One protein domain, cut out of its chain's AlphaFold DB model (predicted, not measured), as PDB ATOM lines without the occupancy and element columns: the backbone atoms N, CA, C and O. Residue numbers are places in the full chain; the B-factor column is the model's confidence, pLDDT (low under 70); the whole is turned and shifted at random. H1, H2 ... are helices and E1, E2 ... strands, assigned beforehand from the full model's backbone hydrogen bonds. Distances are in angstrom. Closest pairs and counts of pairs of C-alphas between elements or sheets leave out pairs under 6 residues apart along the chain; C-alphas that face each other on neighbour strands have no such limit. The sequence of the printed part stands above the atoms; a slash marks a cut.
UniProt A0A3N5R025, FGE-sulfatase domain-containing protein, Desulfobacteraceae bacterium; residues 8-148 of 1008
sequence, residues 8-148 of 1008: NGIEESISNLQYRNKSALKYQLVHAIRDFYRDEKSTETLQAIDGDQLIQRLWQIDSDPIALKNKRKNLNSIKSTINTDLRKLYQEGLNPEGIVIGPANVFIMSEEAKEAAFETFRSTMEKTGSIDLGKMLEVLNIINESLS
ATOM      1  N   ASN A   8      35.992  -2.961  29.902       85.94
ATOM      2  CA  ASN A   8      35.577  -1.627  29.468       85.94
ATOM      3  C   ASN A   8      34.065  -1.419  29.649       85.94
ATOM      4  O   ASN A   8      33.675  -0.389  30.189       85.94
ATOM      5  N   GLY A   9      33.232  -2.400  29.284       85.19
ATOM      6  CA  GLY A   9      31.788  -2.352  29.522       85.19
ATOM      7  C   GLY A   9      31.435  -2.357  31.010       85.19
ATOM      8  O   GLY A   9      30.605  -1.558  31.439       85.19
ATOM      9  N   ILE A  10      32.123  -3.166  31.830       89.06
ATOM     10  CA  ILE A  10      31.985  -3.123  33.298       89.06
ATOM     11  C   ILE A  10      32.295  -1.713  33.822       89.06
ATOM     12  O   ILE A  10      31.516  -1.160  34.598       89.06
ATOM     13  N   GLU A  11      33.403  -1.096  33.407       88.88
ATOM     14  CA  GLU A  11      33.784   0.242  33.874       88.88
ATOM     15  C   GLU A  11      32.866   1.355  33.349       88.88
ATOM     16  O   GLU A  11      32.522   2.260  34.113       88.88
ATOM     17  N   GLU A  12      32.408   1.271  32.098       89.38
ATOM     18  CA  GLU A  12      31.438   2.198  31.510       89.38
ATOM     19  C   GLU A  12      30.109   2.154  32.278       89.38
ATOM     20  O   GLU A  12      29.672   3.181  32.808       89.38
ATOM     21  N   SER A  13      29.526   0.966  32.457       89.25
ATOM     22  CA  SER A  13      28.268   0.771  33.185       89.25
ATOM     23  C   SER A  13      28.367   1.190  34.657       89.25
ATOM     24  O   SER A  13      27.452   1.830  35.179       89.25
ATOM     25  N   ILE A  14      29.494   0.915  35.326       90.88
ATOM     26  CA  ILE A  14      29.749   1.392  36.697       90.88
ATOM     27  C   ILE A  14      29.879   2.921  36.743       90.88
ATOM     28  O   ILE A  14      29.371   3.549  37.674       90.88
ATOM     29  N   SER A  15      30.518   3.546  35.749       88.88
ATOM     30  CA  SER A  15      30.630   5.010  35.686       88.88
ATOM     31  C   SER A  15      29.265   5.686  35.484       88.88
ATOM     32  O   SER A  15      28.975   6.708  36.115       88.88
ATOM     33  N   ASN A  16      28.388   5.063  34.689       90.19
ATOM     34  CA  ASN A  16      27.060   5.572  34.365       90.19
ATOM     35  C   ASN A  16      26.030   5.406  35.502       90.19
ATOM     36  O   ASN A  16      25.030   6.121  35.502       90.19
ATOM     37  N   LEU A  17      26.299   4.589  36.533       87.94
ATOM     38  CA  LEU A  17      25.487   4.548  37.767       87.94
ATOM     39  C   LEU A  17      25.518   5.863  38.568       87.94
ATOM     40  O   LEU A  17      24.623   6.105  39.378       87.94
ATOM     41  N   GLN A  18      26.536   6.713  38.371       83.94
ATOM     42  CA  GLN A  18      26.638   8.076  38.926       83.94
ATOM     43  C   GLN A  18      26.341   8.210  40.440       83.94
ATOM     44  O   GLN A  18      25.900   9.266  40.910       83.94
ATOM     45  N   TYR A  19      26.603   7.166  41.236       87.06
ATOM     46  CA  TYR A  19      26.359   7.159  42.681       87.06
ATOM     47  C   TYR A  19      27.179   8.250  43.394       87.06
ATOM     48  O   TYR A  19      28.369   8.100  43.666       87.06
ATOM     49  N   ARG A  20      26.512   9.368  43.713       74.75
ATOM     50  CA  ARG A  20      27.139  10.608  44.210       74.75
ATOM     51  C   ARG A  20      27.879  10.448  45.540       74.75
ATOM     52  O   ARG A  20      28.838  11.176  45.783       74.75
ATOM     53  N   ASN A  21      27.432   9.532  46.401       83.88
ATOM     54  CA  ASN A  21      28.049   9.288  47.702       83.88
ATOM     55  C   ASN A  21      28.887   7.999  47.696       83.88
ATOM     56  O   ASN A  21      28.352   6.901  47.556       83.88
ATOM     57  N   LYS A  22      30.193   8.139  47.946       81.56
ATOM     58  CA  LYS A  22      31.147   7.022  48.020       81.56
ATOM     59  C   LYS A  22      31.075   6.209  49.321       81.56
ATOM     60  O   LYS A  22      31.629   5.114  49.363       81.56
ATOM     61  N   SER A  23      30.397   6.707  50.362       80.06
ATOM     62  CA  SER A  23      30.083   5.920  51.567       80.06
ATOM     63  C   SER A  23      28.770   5.136  51.462       80.06
ATOM     64  O   SER A  23      28.435   4.390  52.376       80.06
ATOM     65  N   ALA A  24      28.021   5.264  50.360       87.81
ATOM     66  CA  ALA A  24      26.816   4.472  50.157       87.81
ATOM     67  C   ALA A  24      27.171   2.998  49.897       87.81
ATOM     68  O   ALA A  24      27.966   2.694  49.005       87.81
ATOM     69  N   LEU A  25      26.503   2.079  50.603       87.31
ATOM     70  CA  LEU A  25      26.714   0.631  50.466       87.31
ATOM     71  C   LEU A  25      26.539   0.135  49.014       87.31
ATOM     72  O   LEU A  25      27.236  -0.788  48.603       87.31
ATOM     73  N   LYS A  26      25.679   0.786  48.207       90.12
ATOM     74  CA  LYS A  26      25.563   0.532  46.756       90.12
ATOM     75  C   LYS A  26      26.902   0.729  46.022       90.12
ATOM     76  O   LYS A  26      27.364  -0.174  45.331       90.12
ATOM     77  N   TYR A  27      27.535   1.895  46.198       90.94
ATOM     78  CA  TYR A  27      28.830   2.236  45.591       90.94
ATOM     79  C   TYR A  27      29.921   1.277  46.073       90.94
ATOM     80  O   TYR A  27      30.686   0.742  45.272       90.94
ATOM     81  N   GLN A  28      29.961   1.019  47.382       88.81
ATOM     82  CA  GLN A  28      30.960   0.138  47.979       88.81
ATOM     83  C   GLN A  28      30.838  -1.304  47.471       88.81
ATOM     84  O   GLN A  28      31.864  -1.903  47.168       88.81
ATOM     85  N   LEU A  29      29.625  -1.845  47.299       90.50
ATOM     86  CA  LEU A  29      29.422  -3.210  46.800       90.50
ATOM     87  C   LEU A  29      29.834  -3.355  45.331       90.50
ATOM     88  O   LEU A  29      30.565  -4.281  44.988       90.50
ATOM     89  N   VAL A  30      29.418  -2.415  44.476       91.00
ATOM     90  CA  VAL A  30      29.784  -2.410  43.049       91.00
ATOM     91  C   VAL A  30      31.304  -2.370  42.871       91.00
ATOM     92  O   VAL A  30      31.860  -3.170  42.116       91.00
ATOM     93  N   HIS A  31      32.001  -1.503  43.611       90.75
ATOM     94  CA  HIS A  31      33.462  -1.445  43.557       90.75
ATOM     95  C   HIS A  31      34.142  -2.648  44.233       90.75
ATOM     96  O   HIS A  31      35.143  -3.134  43.714       90.75
ATOM     97  N   ALA A  32      33.588  -3.185  45.326       89.44
ATOM     98  CA  ALA A  32      34.124  -4.379  45.980       89.44
ATOM     99  C   ALA A  32      34.068  -5.622  45.079       89.44
ATOM    100  O   ALA A  32      35.007  -6.410  45.120       89.44
ATOM    101  N   ILE A  33      33.022  -5.771  44.254       90.56
ATOM    102  CA  ILE A  33      32.925  -6.816  43.220       90.56
ATOM    103  C   ILE A  33      33.901  -6.524  42.069       90.56
ATOM    104  O   ILE A  33      34.661  -7.408  41.674       90.56
ATOM    105  N   ARG A  34      33.951  -5.280  41.567       90.94
ATOM    106  CA  ARG A  34      34.870  -4.881  40.482       90.94
ATOM    107  C   ARG A  34      36.340  -5.141  40.823       90.94
ATOM    108  O   ARG A  34      37.086  -5.520  39.933       90.94
ATOM    109  N   ASP A  35      36.769  -5.002  42.077       89.12
ATOM    110  CA  ASP A  35      38.166  -5.238  42.497       89.12
ATOM    111  C   ASP A  35      38.681  -6.685  42.292       89.12
ATOM    112  O   ASP A  35      39.895  -6.923  42.352       89.12
ATOM    113  N   PHE A  36      37.790  -7.654  42.044       85.31
ATOM    114  CA  PHE A  36      38.162  -9.018  41.649       85.31
ATOM    115  C   PHE A  36      38.493  -9.140  40.148       85.31
ATOM    116  O   PHE A  36      39.152 -10.099  39.747       85.31
ATOM    117  N   TYR A  37      38.108  -8.156  39.327       86.69
ATOM    118  CA  TYR A  37      38.415  -8.079  37.899       86.69
ATOM    119  C   TYR A  37      39.672  -7.225  37.692       86.69
ATOM    120  O   TYR A  37      39.637  -6.004  37.842       86.69
ATOM    121  N   ARG A  38      40.806  -7.873  37.393       81.38
ATOM    122  CA  ARG A  38      42.129  -7.215  37.322       81.38
ATOM    123  C   ARG A  38      42.717  -7.158  35.918       81.38
ATOM    124  O   ARG A  38      43.338  -6.162  35.567       81.38
ATOM    125  N   ASP A  39      42.490  -8.206  35.135       79.75
ATOM    126  CA  ASP A  39      42.949  -8.373  33.758       79.75
ATOM    127  C   ASP A  39      41.756  -8.824  32.907       79.75
ATOM    128  O   ASP A  39      40.829  -9.421  33.447       79.75
ATOM    129  N   GLU A  40      41.765  -8.640  31.582       73.88
ATOM    130  CA  GLU A  40      40.633  -9.054  30.720       73.88
ATOM    131  C   GLU A  40      40.254 -10.538  30.890       73.88
ATOM    132  O   GLU A  40      39.083 -10.894  30.822       73.88
ATOM    133  N   LYS A  41      41.218 -11.405  31.231       70.88
ATOM    134  CA  LYS A  41      40.971 -12.826  31.542       70.88
ATOM    135  C   LYS A  41      40.104 -13.054  32.786       70.88
ATOM    136  O   LYS A  41      39.521 -14.124  32.925       70.88
ATOM    137  N   SER A  42      39.984 -12.074  33.683       76.19
ATOM    138  CA  SER A  42      39.108 -12.164  34.852       76.19
ATOM    139  C   SER A  42      37.626 -12.299  34.475       76.19
ATOM    140  O   SER A  42      36.879 -12.847  35.277       76.19
ATOM    141  N   THR A  43      37.190 -11.870  33.280       70.06
ATOM    142  CA  THR A  43      35.816 -12.141  32.807       70.06
ATOM    143  C   THR A  43      35.639 -13.563  32.249       70.06
ATOM    144  O   THR A  43      34.507 -14.022  32.152       70.06
ATOM    145  N   GLU A  44      36.726 -14.292  31.951       66.12
ATOM    146  CA  GLU A  44      36.700 -15.715  31.558       66.12
ATOM    147  C   GLU A  44      36.803 -16.662  32.780       66.12
ATOM    148  O   GLU A  44      36.214 -17.740  32.770       66.12
ATOM    149  N   THR A  45      37.550 -16.299  33.837       68.75
ATOM    150  CA  THR A  45      37.949 -17.251  34.906       68.75
ATOM    151  C   THR A  45      37.229 -17.119  36.255       68.75
ATOM    152  O   THR A  45      37.451 -17.951  37.137       68.75
ATOM    153  N   LEU A  46      36.433 -16.071  36.490       78.19
ATOM    154  CA  LEU A  46      35.884 -15.763  37.819       78.19
ATOM    155  C   LEU A  46      34.517 -16.436  38.054       78.19
ATOM    156  O   LEU A  46      33.480 -15.890  37.696       78.19
ATOM    157  N   GLN A  47      34.515 -17.622  38.671       69.75
ATOM    158  CA  GLN A  47      33.303 -18.450  38.824       69.75
ATOM    159  C   GLN A  47      32.327 -17.968  39.915       69.75
ATOM    160  O   GLN A  47      31.114 -18.030  39.726       69.75
ATOM    161  N   ALA A  48      32.831 -17.506  41.063       82.44
ATOM    162  CA  ALA A  48      32.017 -16.994  42.166       82.44
ATOM    163  C   ALA A  48      32.839 -16.076  43.082       82.44
ATOM    164  O   ALA A  48      34.042 -16.280  43.248       82.44
ATOM    165  N   ILE A  49      32.178 -15.108  43.725       87.25
ATOM    166  CA  ILE A  49      32.733 -14.353  44.857       87.25
ATOM    167  C   ILE A  49      31.942 -14.727  46.112       87.25
ATOM    168  O   ILE A  49      30.708 -14.723  46.113       87.25
ATOM    169  N   ASP A  50      32.655 -15.037  47.191       87.00
ATOM    170  CA  ASP A  50      32.071 -15.367  48.490       87.00
ATOM    171  C   ASP A  50      31.246 -14.193  49.053       87.00
ATOM    172  O   ASP A  50      31.712 -13.055  49.164       87.00
ATOM    173  N   GLY A  51      29.992 -14.484  49.410       85.69
ATOM    174  CA  GLY A  51      29.070 -13.502  49.967       85.69
ATOM    175  C   GLY A  51      29.489 -13.001  51.349       85.69
ATOM    176  O   GLY A  51      29.239 -11.837  51.656       85.69
ATOM    177  N   ASP A  52      30.155 -13.829  52.156       86.38
ATOM    178  CA  ASP A  52      30.575 -13.434  53.502       86.38
ATOM    179  C   ASP A  52      31.795 -12.508  53.448       86.38
ATOM    180  O   ASP A  52      31.804 -11.488  54.132       86.38
ATOM    181  N   GLN A  53      32.750 -12.750  52.543       87.06
ATOM    182  CA  GLN A  53      33.858 -11.818  52.280       87.06
ATOM    183  C   GLN A  53      33.358 -10.437  51.820       87.06
ATOM    184  O   GLN A  53      33.885  -9.407  52.246       87.06
ATOM    185  N   LEU A  54      32.307 -10.387  50.991       87.88
ATOM    186  CA  LEU A  54      31.666  -9.123  50.607       87.88
ATOM    187  C   LEU A  54      30.953  -8.448  51.790       87.88
ATOM    188  O   LEU A  54      31.006  -7.225  51.907       87.88
ATOM    189  N   ILE A  55      30.328  -9.213  52.691       88.69
ATOM    190  CA  ILE A  55      29.689  -8.685  53.909       88.69
ATOM    191  C   ILE A  55      30.728  -8.112  54.879       88.69
ATOM    192  O   ILE A  55      30.565  -6.980  55.336       88.69
ATOM    193  N   GLN A  56      31.808  -8.846  55.147       87.56
ATOM    194  CA  GLN A  56      32.924  -8.396  55.984       87.56
ATOM    195  C   GLN A  56      33.531  -7.104  55.425       87.56
ATOM    196  O   GLN A  56      33.713  -6.133  56.158       87.56
ATOM    197  N   ARG A  57      33.755  -7.036  54.105       86.62
ATOM    198  CA  ARG A  57      34.318  -5.850  53.441       86.62
ATOM    199  C   ARG A  57      33.369  -4.641  53.407       86.62
ATOM    200  O   ARG A  57      33.851  -3.512  53.395       86.62
ATOM    201  N   LEU A  58      32.050  -4.858  53.394       87.06
ATOM    202  CA  LEU A  58      31.037  -3.793  53.410       87.06
ATOM    203  C   LEU A  58      30.762  -3.225  54.804       87.06
ATOM    204  O   LEU A  58      30.670  -2.011  54.961       87.06
ATOM    205  N   TRP A  59      30.580  -4.097  55.798       87.06
ATOM    206  CA  TRP A  59      30.110  -3.704  57.131       87.06
ATOM    207  C   TRP A  59      31.187  -3.762  58.220       87.06
ATOM    208  O   TRP A  59      30.894  -3.352  59.338       87.06
ATOM    209  N   GLN A  60      32.406  -4.217  57.904       84.06
ATOM    210  CA  GLN A  60      33.545  -4.298  58.835       84.06
ATOM    211  C   GLN A  60      33.213  -5.110  60.098       84.06
ATOM    212  O   GLN A  60      33.510  -4.705  61.217       84.06
ATOM    213  N   ILE A  61      32.551  -6.252  59.891       80.56
ATOM    214  CA  ILE A  61      32.155  -7.193  60.943       80.56
ATOM    215  C   ILE A  61      33.124  -8.375  60.934       80.56
ATOM    216  O   ILE A  61      33.498  -8.852  59.861       80.56
ATOM    217  N   ASP A  62      33.484  -8.858  62.120       71.31
ATOM    218  CA  ASP A  62      34.261 -10.081  62.315       71.31
ATOM    219  C   ASP A  62      33.523 -11.345  61.826       71.31
ATOM    220  O   ASP A  62      32.362 -11.318  61.412       71.31
ATOM    221  N   SER A  63      34.192 -12.497  61.875       76.12
ATOM    222  CA  SER A  63      33.671 -13.779  61.372       76.12
ATOM    223  C   SER A  63      32.594 -14.442  62.257       76.12
ATOM    224  O   SER A  63      32.552 -15.668  62.341       76.12
ATOM    225  N   ASP A  64      31.717 -13.670  62.910       80.56
ATOM    226  CA  ASP A  64      30.557 -14.199  63.646       80.56
ATOM    227  C   ASP A  64      29.489 -14.758  62.677       80.56
ATOM    228  O   ASP A  64      28.897 -13.993  61.901       80.56
ATOM    229  N   PRO A  65      29.159 -16.065  62.738       78.69
ATOM    230  CA  PRO A  65      28.122 -16.661  61.898       78.69
ATOM    231  C   PRO A  65      26.737 -16.007  62.036       78.69
ATOM    232  O   PRO A  65      25.966 -16.019  61.072       78.69
ATOM    233  N   ILE A  66      26.393 -15.442  63.201       80.19
ATOM    234  CA  ILE A  66      25.067 -14.865  63.463       80.19
ATOM    235  C   ILE A  66      24.933 -13.502  62.769       80.19
ATOM    236  O   ILE A  66      23.989 -13.284  61.998       80.19
ATOM    237  N   ALA A  67      25.898 -12.601  62.961       78.44
ATOM    238  CA  ALA A  67      25.951 -11.312  62.284       78.44
ATOM    239  C   ALA A  67      26.039 -11.466  60.756       78.44
ATOM    240  O   ALA A  67      25.285 -10.800  60.033       78.44
ATOM    241  N   LEU A  68      26.874 -12.387  60.252       82.19
ATOM    242  CA  LEU A  68      26.968 -12.699  58.820       82.19
ATOM    243  C   LEU A  68      25.612 -13.156  58.257       82.19
ATOM    244  O   LEU A  68      25.108 -12.568  57.293       82.19
ATOM    245  N   LYS A  69      24.953 -14.133  58.902       83.19
ATOM    246  CA  LYS A  69      23.622 -14.640  58.511       83.19
ATOM    247  C   LYS A  69      22.578 -13.523  58.410       83.19
ATOM    248  O   LYS A  69      21.783 -13.522  57.467       83.19
ATOM    249  N   ASN A  70      22.604 -12.556  59.326       82.25
ATOM    250  CA  ASN A  70      21.696 -11.411  59.305       82.25
ATOM    251  C   ASN A  70      22.009 -10.434  58.155       82.25
ATOM    252  O   ASN A  70      21.098 -10.031  57.427       82.25
ATOM    253  N   LYS A  71      23.284 -10.094  57.909       85.88
ATOM    254  CA  LYS A  71      23.659  -9.174  56.817       85.88
ATOM    255  C   LYS A  71      23.519  -9.781  55.412       85.88
ATOM    256  O   LYS A  71      23.315  -9.018  54.468       85.88
ATOM    257  N   ARG A  72      23.508 -11.114  55.244       85.44
ATOM    258  CA  ARG A  72      23.211 -11.778  53.948       85.44
ATOM    259  C   ARG A  72      21.872 -11.335  53.335       85.44
ATOM    260  O   ARG A  72      21.792 -11.162  52.118       85.44
ATOM    261  N   LYS A  73      20.834 -11.088  54.151       80.88
ATOM    262  CA  LYS A  73      19.553 -10.528  53.668       80.88
ATOM    263  C   LYS A  73      19.738  -9.113  53.101       80.88
ATOM    264  O   LYS A  73      19.273  -8.824  51.999       80.88
ATOM    265  N   ASN A  74      20.483  -8.264  53.808       86.75
ATOM    266  CA  ASN A  74      20.740  -6.879  53.408       86.75
ATOM    267  C   ASN A  74      21.601  -6.802  52.135       86.75
ATOM    268  O   ASN A  74      21.298  -6.006  51.249       86.75
ATOM    269  N   LEU A  75      22.611  -7.671  51.996       88.88
ATOM    270  CA  LEU A  75      23.419  -7.800  50.777       88.88
ATOM    271  C   LEU A  75      22.540  -8.093  49.551       88.88
ATOM    272  O   LEU A  75      22.693  -7.458  48.509       88.88
ATOM    273  N   ASN A  76      21.591  -9.026  49.673       88.25
ATOM    274  CA  ASN A  76      20.677  -9.368  48.582       88.25
ATOM    275  C   ASN A  76      19.705  -8.226  48.241       88.25
ATOM    276  O   ASN A  76      19.460  -7.988  47.060       88.25
ATOM    277  N   SER A  77      19.220  -7.476  49.237       89.56
ATOM    278  CA  SER A  77      18.412  -6.267  49.006       89.56
ATOM    279  C   SER A  77      19.189  -5.204  48.214       89.56
ATOM    280  O   SER A  77      18.722  -4.735  47.177       89.56
ATOM    281  N   ILE A  78      20.433  -4.912  48.618       90.75
ATOM    282  CA  ILE A  78      21.296  -3.923  47.951       90.75
ATOM    283  C   ILE A  78      21.635  -4.356  46.515       90.75
ATOM    284  O   ILE A  78      21.532  -3.537  45.601       90.75
ATOM    285  N   LYS A  79      21.963  -5.641  46.281       92.88
ATOM    286  CA  LYS A  79      22.146  -6.192  44.921       92.88
ATOM    287  C   LYS A  79      20.893  -6.026  44.061       92.88
ATOM    288  O   LYS A  79      21.011  -5.639  42.903       92.88
ATOM    289  N   SER A  80      19.706  -6.274  44.622       89.69
ATOM    290  CA  SER A  80      18.437  -6.085  43.909       89.69
ATOM    291  C   SER A  80      18.279  -4.638  43.434       89.69
ATOM    292  O   SER A  80      18.034  -4.404  42.252       89.69
ATOM    293  N   THR A  81      18.530  -3.651  44.304       92.38
ATOM    294  CA  THR A  81      18.423  -2.238  43.912       92.38
ATOM    295  C   THR A  81      19.476  -1.824  42.878       92.38
ATOM    296  O   THR A  81      19.145  -1.084  41.958       92.38
ATOM    297  N   ILE A  82      20.722  -2.304  42.992       92.94
ATOM    298  CA  ILE A  82      21.771  -2.053  41.983       92.94
ATOM    299  C   ILE A  82      21.364  -2.643  40.625       92.94
ATOM    300  O   ILE A  82      21.512  -1.984  39.601       92.94
ATOM    301  N   ASN A  83      20.805  -3.855  40.601       94.44
ATOM    302  CA  ASN A  83      20.356  -4.496  39.365       94.44
ATOM    303  C   ASN A  83      19.155  -3.777  38.726       94.44
ATOM    304  O   ASN A  83      19.009  -3.808  37.506       94.44
ATOM    305  N   THR A  84      18.308  -3.105  39.510       92.88
ATOM    306  CA  THR A  84      17.278  -2.197  38.977       92.88
ATOM    307  C   THR A  84      17.905  -0.952  38.345       92.88
ATOM    308  O   THR A  84      17.547  -0.604  37.220       92.88
ATOM    309  N   ASP A  85      18.883  -0.325  39.010       92.00
ATOM    310  CA  ASP A  85      19.607   0.830  38.460       92.00
ATOM    311  C   ASP A  85      20.332   0.457  37.139       92.00
ATOM    312  O   ASP A  85      20.221   1.165  36.139       92.00
ATOM    313  N   LEU A  86      21.012  -0.699  37.099       91.94
ATOM    314  CA  LEU A  86      21.750  -1.204  35.929       91.94
ATOM    315  C   LEU A  86      20.849  -1.566  34.735       91.94
ATOM    316  O   LEU A  86      21.217  -1.279  33.593       91.94
ATOM    317  N   ARG A  87      19.664  -2.153  34.967       91.12
ATOM    318  CA  ARG A  87      18.671  -2.396  33.900       91.12
ATOM    319  C   ARG A  87      18.116  -1.101  33.317       91.12
ATOM    320  O   ARG A  87      17.896  -1.020  32.112       91.12
ATOM    321  N   LYS A  88      17.912  -0.076  34.150       91.00
ATOM    322  CA  LYS A  88      17.469   1.241  33.677       91.00
ATOM    323  C   LYS A  88      18.523   1.880  32.766       91.00
ATOM    324  O   LYS A  88      18.173   2.396  31.710       91.00
ATOM    325  N   LEU A  89      19.809   1.746  33.102       90.88
ATOM    326  CA  LEU A  89      20.902   2.158  32.211       90.88
ATOM    327  C   LEU A  89      20.953   1.348  30.905       90.88
ATOM    328  O   LEU A  89      21.314   1.916  29.879       90.88
ATOM    329  N   TYR A  90      20.570   0.063  30.901       90.88
ATOM    330  CA  TYR A  90      20.462  -0.721  29.658       90.88
ATOM    331  C   TYR A  90      19.387  -0.136  28.731       90.88
ATOM    332  O   TYR A  90      19.656   0.142  27.565       90.88
ATOM    333  N   GLN A  91      18.202   0.161  29.276       88.19
ATOM    334  CA  GLN A  91      17.099   0.804  28.544       88.19
ATOM    335  C   GLN A  91      17.450   2.219  28.044       88.19
ATOM    336  O   GLN A  91      16.953   2.647  27.005       88.19
ATOM    337  N   GLU A  92      18.323   2.937  28.755       88.62
ATOM    338  CA  GLU A  92      18.840   4.260  28.367       88.62
ATOM    339  C   GLU A  92      20.060   4.196  27.421       88.62
ATOM    340  O   GLU A  92      20.549   5.238  26.986       88.62
ATOM    341  N   GLY A  93      20.557   2.999  27.079       85.56
ATOM    342  CA  GLY A  93      21.732   2.802  26.219       85.56
ATOM    343  C   GLY A  93      23.081   3.124  26.880       85.56
ATOM    344  O   GLY A  93      24.091   3.228  26.191       85.56
ATOM    345  N   LEU A  94      23.105   3.279  28.207       87.38
ATOM    346  CA  LEU A  94      24.266   3.643  29.035       87.38
ATOM    347  C   LEU A  94      24.912   2.441  29.756       87.38
ATOM    348  O   LEU A  94      25.827   2.608  30.562       87.38
ATOM    349  N   ASN A  95      24.432   1.230  29.481       89.62
ATOM    350  CA  ASN A  95      25.013  -0.042  29.910       89.62
ATOM    351  C   ASN A  95      25.045  -0.970  28.681       89.62
ATOM    352  O   ASN A  95      24.167  -1.819  28.563       89.62
ATOM    353  N   PRO A  96      25.951  -0.772  27.706       80.81
ATOM    354  CA  PRO A  96      25.817  -1.362  26.366       80.81
ATOM    355  C   PRO A  96      25.868  -2.899  26.351       80.81
ATOM    356  O   PRO A  96      25.230  -3.521  25.507       80.81
ATOM    357  N   GLU A  97      26.574  -3.506  27.307       85.62
ATOM    358  CA  GLU A  97      26.706  -4.963  27.475       85.62
ATOM    359  C   GLU A  97      25.644  -5.562  28.429       85.62
ATOM    360  O   GLU A  97      25.705  -6.741  28.767       85.62
ATOM    361  N   GLY A  98      24.667  -4.770  28.901       87.62
ATOM    362  CA  GLY A  98      23.554  -5.266  29.724       87.62
ATOM    363  C   GLY A  98      23.964  -5.871  31.067       87.62
ATOM    364  O   GLY A  98      23.361  -6.830  31.534       87.62
ATOM    365  N   ILE A  99      25.011  -5.344  31.690       91.38
ATOM    366  CA  ILE A  99      25.663  -5.942  32.856       91.38
ATOM    367  C   ILE A  99      24.781  -5.826  34.106       91.38
ATOM    368  O   ILE A  99      24.266  -4.748  34.404       91.38
ATOM    369  N   VAL A 100      24.665  -6.920  34.866       91.81
ATOM    370  CA  VAL A 100      24.003  -7.017  36.182       91.81
ATOM    371  C   VAL A 100      24.814  -7.901  37.145       91.81
ATOM    372  O   VAL A 100      25.671  -8.673  36.726       91.81
ATOM    373  N   ILE A 101      24.559  -7.810  38.455       91.50
ATOM    374  CA  ILE A 101      25.185  -8.676  39.467       91.50
ATOM    375  C   ILE A 101      24.400  -9.991  39.571       91.50
ATOM    376  O   ILE A 101      23.230  -9.995  39.962       91.50
ATOM    377  N   GLY A 102      25.052 -11.106  39.251       86.06
ATOM    378  CA  GLY A 102      24.488 -12.455  39.266       86.06
ATOM    379  C   GLY A 102      24.376 -13.099  40.659       86.06
ATOM    380  O   GLY A 102      24.826 -12.540  41.667       86.06
ATOM    381  N   PRO A 103      23.796 -14.315  40.743       81.31
ATOM    382  CA  PRO A 103      23.580 -15.015  42.013       81.31
ATOM    383  C   PRO A 103      24.892 -15.360  42.735       81.31
ATOM    384  O   PRO A 103      24.955 -15.245  43.958       81.31
ATOM    385  N   ALA A 104      25.953 -15.683  41.988       83.75
ATOM    386  CA  ALA A 104      27.300 -15.965  42.495       83.75
ATOM    387  C   ALA A 104      28.132 -14.697  42.823       83.75
ATOM    388  O   ALA A 104      29.356 -14.764  42.932       83.75
ATOM    389  N   ASN A 105      27.475 -13.536  42.960       89.56
ATOM    390  CA  ASN A 105      28.054 -12.209  43.232       89.56
ATOM    391  C   ASN A 105      29.023 -11.656  42.161       89.56
ATOM    392  O   ASN A 105      29.636 -10.614  42.384       89.56
ATOM    393  N   VAL A 106      29.138 -12.310  41.005       89.38
ATOM    394  CA  VAL A 106      29.916 -11.863  39.833       89.38
ATOM    395  C   VAL A 106      29.056 -11.031  38.872       89.38
ATOM    396  O   VAL A 106      27.828 -11.103  38.922       89.38
ATOM    397  N   PHE A 107      29.676 -10.247  37.990       90.06
ATOM    398  CA  PHE A 107      28.975  -9.587  36.884       90.06
ATOM    399  C   PHE A 107      28.608 -10.598  35.786       90.06
ATOM    400  O   PHE A 107      29.455 -11.388  35.373       90.06
ATOM    401  N   ILE A 108      27.355 -10.553  35.323       87.75
ATOM    402  CA  ILE A 108      26.786 -11.377  34.242       87.75
ATOM    403  C   ILE A 108      25.961 -10.498  33.289       87.75
ATOM    404  O   ILE A 108      25.618  -9.364  33.639       87.75
ATOM    405  N   MET A 109      25.600 -11.011  32.110       85.50
ATOM    406  CA  MET A 109      24.719 -10.296  31.182       85.50
ATOM    407  C   MET A 109      23.253 -10.504  31.580       85.50
ATOM    408  O   MET A 109      22.857 -11.603  31.981       85.50
ATOM    409  N   SER A 110      22.434  -9.457  31.496       87.56
ATOM    410  CA  SER A 110      21.012  -9.527  31.827       87.56
ATOM    411  C   SER A 110      20.225 -10.303  30.769       87.56
ATOM    412  O   SER A 110      20.637 -10.424  29.614       87.56
ATOM    413  N   GLU A 111      19.076 -10.850  31.160       81.38
ATOM    414  CA  GLU A 111      18.248 -11.664  30.266       81.38
ATOM    415  C   GLU A 111      17.675 -10.825  29.113       81.38
ATOM    416  O   GLU A 111      17.635 -11.284  27.977       81.38
ATOM    417  N   GLU A 112      17.355  -9.556  29.384       81.81
ATOM    418  CA  GLU A 112      16.904  -8.574  28.394       81.81
ATOM    419  C   GLU A 112      17.983  -8.309  27.319       81.81
ATOM    420  O   GLU A 112      17.671  -8.137  26.139       81.81
ATOM    421  N   ALA A 113      19.264  -8.322  27.707       83.19
ATOM    422  CA  ALA A 113      20.390  -8.158  26.788       83.19
ATOM    423  C   ALA A 113      20.732  -9.445  26.018       83.19
ATOM    424  O   ALA A 113      21.074  -9.382  24.835       83.19
ATOM    425  N   LYS A 114      20.568 -10.618  26.647       80.50
ATOM    426  CA  LYS A 114      20.656 -11.927  25.976       80.50
ATOM    427  C   LYS A 114      19.618 -12.042  24.860       80.50
ATOM    428  O   LYS A 114      19.975 -12.381  23.735       80.50
ATOM    429  N   GLU A 115      18.363 -11.697  25.141       78.06
ATOM    430  CA  GLU A 115      17.265 -11.719  24.167       78.06
ATOM    431  C   GLU A 115      17.524 -10.759  22.987       78.06
ATOM    432  O   GLU A 115      17.434 -11.158  21.824       78.06
ATOM    433  N   ALA A 116      17.974  -9.528  23.260       80.25
ATOM    434  CA  ALA A 116      18.344  -8.562  22.221       80.25
ATOM    435  C   ALA A 116      19.523  -9.030  21.337       80.25
ATOM    436  O   ALA A 116      19.518  -8.807  20.118       80.25
ATOM    437  N   ALA A 117      20.519  -9.706  21.919       75.00
ATOM    438  CA  ALA A 117      21.624 -10.308  21.175       75.00
ATOM    439  C   ALA A 117      21.146 -11.482  20.297       75.00
ATOM    440  O   ALA A 117      21.503 -11.553  19.116       75.00
ATOM    441  N   PHE A 118      20.278 -12.357  20.824       72.69
ATOM    442  CA  PHE A 118      19.679 -13.452  20.056       72.69
ATOM    443  C   PHE A 118      18.832 -12.949  18.879       72.69
ATOM    444  O   PHE A 118      18.974 -13.479  17.777       72.69
ATOM    445  N   GLU A 119      18.020 -11.903  19.044       75.25
ATOM    446  CA  GLU A 119      17.197 -11.359  17.952       75.25
ATOM    447  C   GLU A 119      18.036 -10.588  16.910       75.25
ATOM    448  O   GLU A 119      17.803 -10.664  15.695       75.25
ATOM    449  N   THR A 120      19.114  -9.929  17.345       74.50
ATOM    450  CA  THR A 120      20.119  -9.345  16.440       74.50
ATOM    451  C   THR A 120      20.830 -10.431  15.620       74.50
ATOM    452  O   THR A 120      21.068 -10.259  14.418       74.50
ATOM    453  N   PHE A 121      21.129 -11.583  16.227       67.69
ATOM    454  CA  PHE A 121      21.668 -12.741  15.518       67.69
ATOM    455  C   PHE A 121      20.642 -13.355  14.559       67.69
ATOM    456  O   PHE A 121      20.961 -13.547  13.385       67.69
ATOM    457  N   ARG A 122      19.407 -13.604  15.013       68.31
ATOM    458  CA  ARG A 122      18.301 -14.178  14.229       68.31
ATOM    459  C   ARG A 122      18.034 -13.373  12.963       68.31
ATOM    460  O   ARG A 122      18.121 -13.898  11.853       68.31
ATOM    461  N   SER A 123      17.827 -12.070  13.121       70.44
ATOM    462  CA  SER A 123      17.572 -11.168  12.003       70.44
ATOM    463  C   SER A 123      18.791 -10.983  11.083       70.44
ATOM    464  O   SER A 123      18.615 -10.660   9.909       70.44
ATOM    465  N   THR A 124      20.022 -11.248  11.549       65.81
ATOM    466  CA  THR A 124      21.207 -11.385  10.675       65.81
ATOM    467  C   THR A 124      21.150 -12.703   9.882       65.81
ATOM    468  O   THR A 124      21.244 -12.689   8.657       65.81
ATOM    469  N   MET A 125      20.912 -13.829  10.565       61.56
ATOM    470  CA  MET A 125      20.756 -15.193  10.020       61.56
ATOM    471  C   MET A 125      19.703 -15.301   8.903       61.56
ATOM    472  O   MET A 125      19.840 -16.132   7.999       61.56
ATOM    473  N   GLU A 126      18.651 -14.487   8.983       67.12
ATOM    474  CA  GLU A 126      17.577 -14.385   7.991       67.12
ATOM    475  C   GLU A 126      17.932 -13.457   6.814       67.12
ATOM    476  O   GLU A 126      17.548 -13.742   5.683       67.12
ATOM    477  N   LYS A 127      18.696 -12.377   7.046       65.19
ATOM    478  CA  LYS A 127      18.999 -11.352   6.023       65.19
ATOM    479  C   LYS A 127      20.251 -11.631   5.188       65.19
ATOM    480  O   LYS A 127      20.252 -11.297   4.006       65.19
ATOM    481  N   THR A 128      21.323 -12.183   5.765       57.91
ATOM    482  CA  THR A 128      22.615 -12.340   5.058       57.91
ATOM    483  C   THR A 128      22.886 -13.748   4.542       57.91
ATOM    484  O   THR A 128      23.700 -13.898   3.632       57.91
ATOM    485  N   GLY A 129      22.249 -14.781   5.105       57.88
ATOM    486  CA  GLY A 129      22.437 -16.194   4.734       57.88
ATOM    487  C   GLY A 129      23.794 -16.796   5.138       57.88
ATOM    488  O   GLY A 129      23.835 -17.918   5.635       57.88
ATOM    489  N   SER A 130      24.880 -16.035   4.988       55.09
ATOM    490  CA  SER A 130      26.206 -16.308   5.548       55.09
ATOM    491  C   SER A 130      26.256 -15.918   7.027       55.09
ATOM    492  O   SER A 130      25.736 -14.863   7.405       55.09
ATOM    493  N   ILE A 131      26.926 -16.739   7.839       58.75
ATOM    494  CA  ILE A 131      27.118 -16.517   9.278       58.75
ATOM    495  C   ILE A 131      28.541 -15.999   9.516       58.75
ATOM    496  O   ILE A 131      29.505 -16.593   9.038       58.75
ATOM    497  N   ASP A 132      28.671 -14.896  10.250       61.56
ATOM    498  CA  ASP A 132      29.967 -14.409  10.728       61.56
ATOM    499  C   ASP A 132      30.446 -15.269  11.909       61.56
ATOM    500  O   ASP A 132      29.713 -15.491  12.877       61.56
ATOM    501  N   LEU A 133      31.680 -15.760  11.822       51.84
ATOM    502  CA  LEU A 133      32.257 -16.720  12.763       51.84
ATOM    503  C   LEU A 133      32.480 -16.089  14.150       51.84
ATOM    504  O   LEU A 133      32.357 -16.781  15.159       51.84
ATOM    505  N   GLY A 134      32.694 -14.766  14.217       56.56
ATOM    506  CA  GLY A 134      32.707 -14.025  15.484       56.56
ATOM    507  C   GLY A 134      31.354 -14.083  16.201       56.56
ATOM    508  O   GLY A 134      31.282 -14.498  17.356       56.56
ATOM    509  N   LYS A 135      30.268 -13.773  15.480       62.41
ATOM    510  CA  LYS A 135      28.891 -13.813  16.007       62.41
ATOM    511  C   LYS A 135      28.410 -15.223  16.356       62.41
ATOM    512  O   LYS A 135      27.564 -15.394  17.228       62.41
ATOM    513  N   MET A 136      28.935 -16.254  15.688       60.38
ATOM    514  CA  MET A 136      28.635 -17.640  16.057       60.38
ATOM    515  C   MET A 136      29.253 -18.005  17.418       60.38
ATOM    516  O   MET A 136      28.586 -18.642  18.229       60.38
ATOM    517  N   LEU A 137      30.490 -17.575  17.693       56.88
ATOM    518  CA  LEU A 137      31.144 -17.781  18.995       56.88
ATOM    519  C   LEU A 137      30.478 -16.972  20.116       56.88
ATOM    520  O   LEU A 137      30.305 -17.485  21.217       56.88
ATOM    521  N   GLU A 138      30.056 -15.741  19.821       61.56
ATOM    522  CA  GLU A 138      29.246 -14.895  20.707       61.56
ATOM    523  C   GLU A 138      27.971 -15.635  21.156       61.56
ATOM    524  O   GLU A 138      27.792 -15.893  22.344       61.56
ATOM    525  N   VAL A 139      27.149 -16.106  20.212       65.25
ATOM    526  CA  VAL A 139      25.921 -16.873  20.503       65.25
ATOM    527  C   VAL A 139      26.192 -18.172  21.265       65.25
ATOM    528  O   VAL A 139      25.454 -18.493  22.197       65.25
ATOM    529  N   LEU A 140      27.248 -18.916  20.918       61.00
ATOM    530  CA  LEU A 140      27.624 -20.143  21.632       61.00
ATOM    531  C   LEU A 140      28.044 -19.868  23.086       61.00
ATOM    532  O   LEU A 140      27.740 -20.671  23.967       61.00
ATOM    533  N   ASN A 141      28.665 -18.718  23.357       62.06
ATOM    534  CA  ASN A 141      29.002 -18.299  24.714       62.06
ATOM    535  C   ASN A 141      27.758 -17.863  25.517       62.06
ATOM    536  O   ASN A 141      27.651 -18.268  26.673       62.06
ATOM    537  N   ILE A 142      26.776 -17.157  24.922       65.00
ATOM    538  CA  ILE A 142      25.486 -16.872  25.600       65.00
ATOM    539  C   ILE A 142      24.783 -18.183  25.964       65.00
ATOM    540  O   ILE A 142      24.272 -18.343  27.073       65.00
ATOM    541  N   ILE A 143      24.775 -19.137  25.028       64.56
ATOM    542  CA  ILE A 143      24.205 -20.477  25.202       64.56
ATOM    543  C   ILE A 143      24.870 -21.204  26.382       64.56
ATOM    544  O   ILE A 143      24.167 -21.754  27.229       64.56
ATOM    545  N   ASN A 144      26.201 -21.156  26.487       60.62
ATOM    546  CA  ASN A 144      26.949 -21.791  27.572       60.62
ATOM    547  C   ASN A 144      26.729 -21.108  28.939       60.62
ATOM    548  O   ASN A 144      26.479 -21.786  29.936       60.62
ATOM    549  N   GLU A 145      26.737 -19.770  28.995       61.25
ATOM    550  CA  GLU A 145      26.419 -19.013  30.217       61.25
ATOM    551  C   GLU A 145      24.988 -19.319  30.699       61.25
ATOM    552  O   GLU A 145      24.757 -19.570  31.886       61.25
ATOM    553  N   SER A 146      24.030 -19.376  29.771       60.91
ATOM    554  CA  SER A 146      22.625 -19.685  30.065       60.91
ATOM    555  C   SER A 146      22.453 -21.113  30.591       60.91
ATOM    556  O   SER A 146      21.739 -21.317  31.571       60.91
ATOM    557  N   LEU A 147      23.158 -22.091  30.009       55.56
ATOM    558  CA  LEU A 147      23.191 -23.470  30.509       55.56
ATOM    559  C   LEU A 147      23.763 -23.556  31.932       55.56
ATOM    560  O   LEU A 147      23.155 -24.196  32.787       55.56
ATOM    561  N   SER A 148      24.871 -22.862  32.218       55.62
ATOM    562  CA  SER A 148      25.484 -22.872  33.558       55.62
ATOM    563  C   SER A 148      24.579 -22.272  34.647       55.62
ATOM    564  O   SER A 148      24.549 -22.760  35.775       55.62
TER     565      SER A 148
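This is residues 8 to 148 of the 1008 residues of the protein "FGE-sulfatase domain-containing protein" of Desulfobacteraceae bacterium (UniProt A0A3N5R025). A small two-strand hairpin, E1 and E2, lies in the middle, between a body where H4 and H2 cross the long helix H5 and a helical hairpin, H6 and H7, whose tip, residues 125 to 130, sticks out. The 141 printed residues hold, in order, H1 H2 H3 H4 H5 E1 E2 H6 H7; the sheet E1 - E2 is antiparallel and the class is mostly helix. It is only just compact, close to loose, with a radius of gyration of the C-alphas of 17.3 A, and only just elongated, spanning 59 by 30 by 26 A.

In the hairpin of E1, residues 99 to 101, and E2, residues 107 to 109, N 100 and O 108 are within hydrogen-bond range at 2.9 A. H5, residues 65 to 91, comes closest to E1 at the C-alphas of Asn 83 and Val 100, 5.5 A apart. H5, the hub, has a kink of 26 degrees near residue 73. Its residues 68 to 75 alone touch H4, residues 51 to 59, about perpendicular at 89 degrees, closest at C-alphas 52 and 68, 6.5 A. Its residues 78 to 82 alone touch H2, residues 25 to 34, about perpendicular at 83 degrees, closest at C-alphas 26 and 78, 6.3 A. H1, residues 8 to 16, only just touches H5, with 3 pairs of C-alphas within 8 A, closest at C-alphas 13 and 86, 7.3 A. H6, residues 111 to 127, and H7, residues 133 to 148, form a helical hairpin, closest at C-alphas 114 and 142, 6.9 A. H3, residues 42 to 45, touches no helix and is too short for an O i to N i+4 pair; its one O i to N i+3 pair is not within range. Every O i to N i+4 pair is within hydrogen-bond range in H1, H2, H4, H6 and H7, and 21 of 23 are in H5.

H1 begins at C-alpha 8, (35.577, -1.627, 29.468). H5 measures 39.2 A, H6 24.3 A and H7 22.7 A, ending at C-alpha 148, (25.484, -22.872, 33.558).

The two C-alphas farthest apart, Asp 64 and Gly 129, are 59.5 A apart. The printed part has no cut and no long link. Its mean pLDDT is 80.3; residues 44 to 45, 47, 121 to 122 and 124 to 148 are under 70.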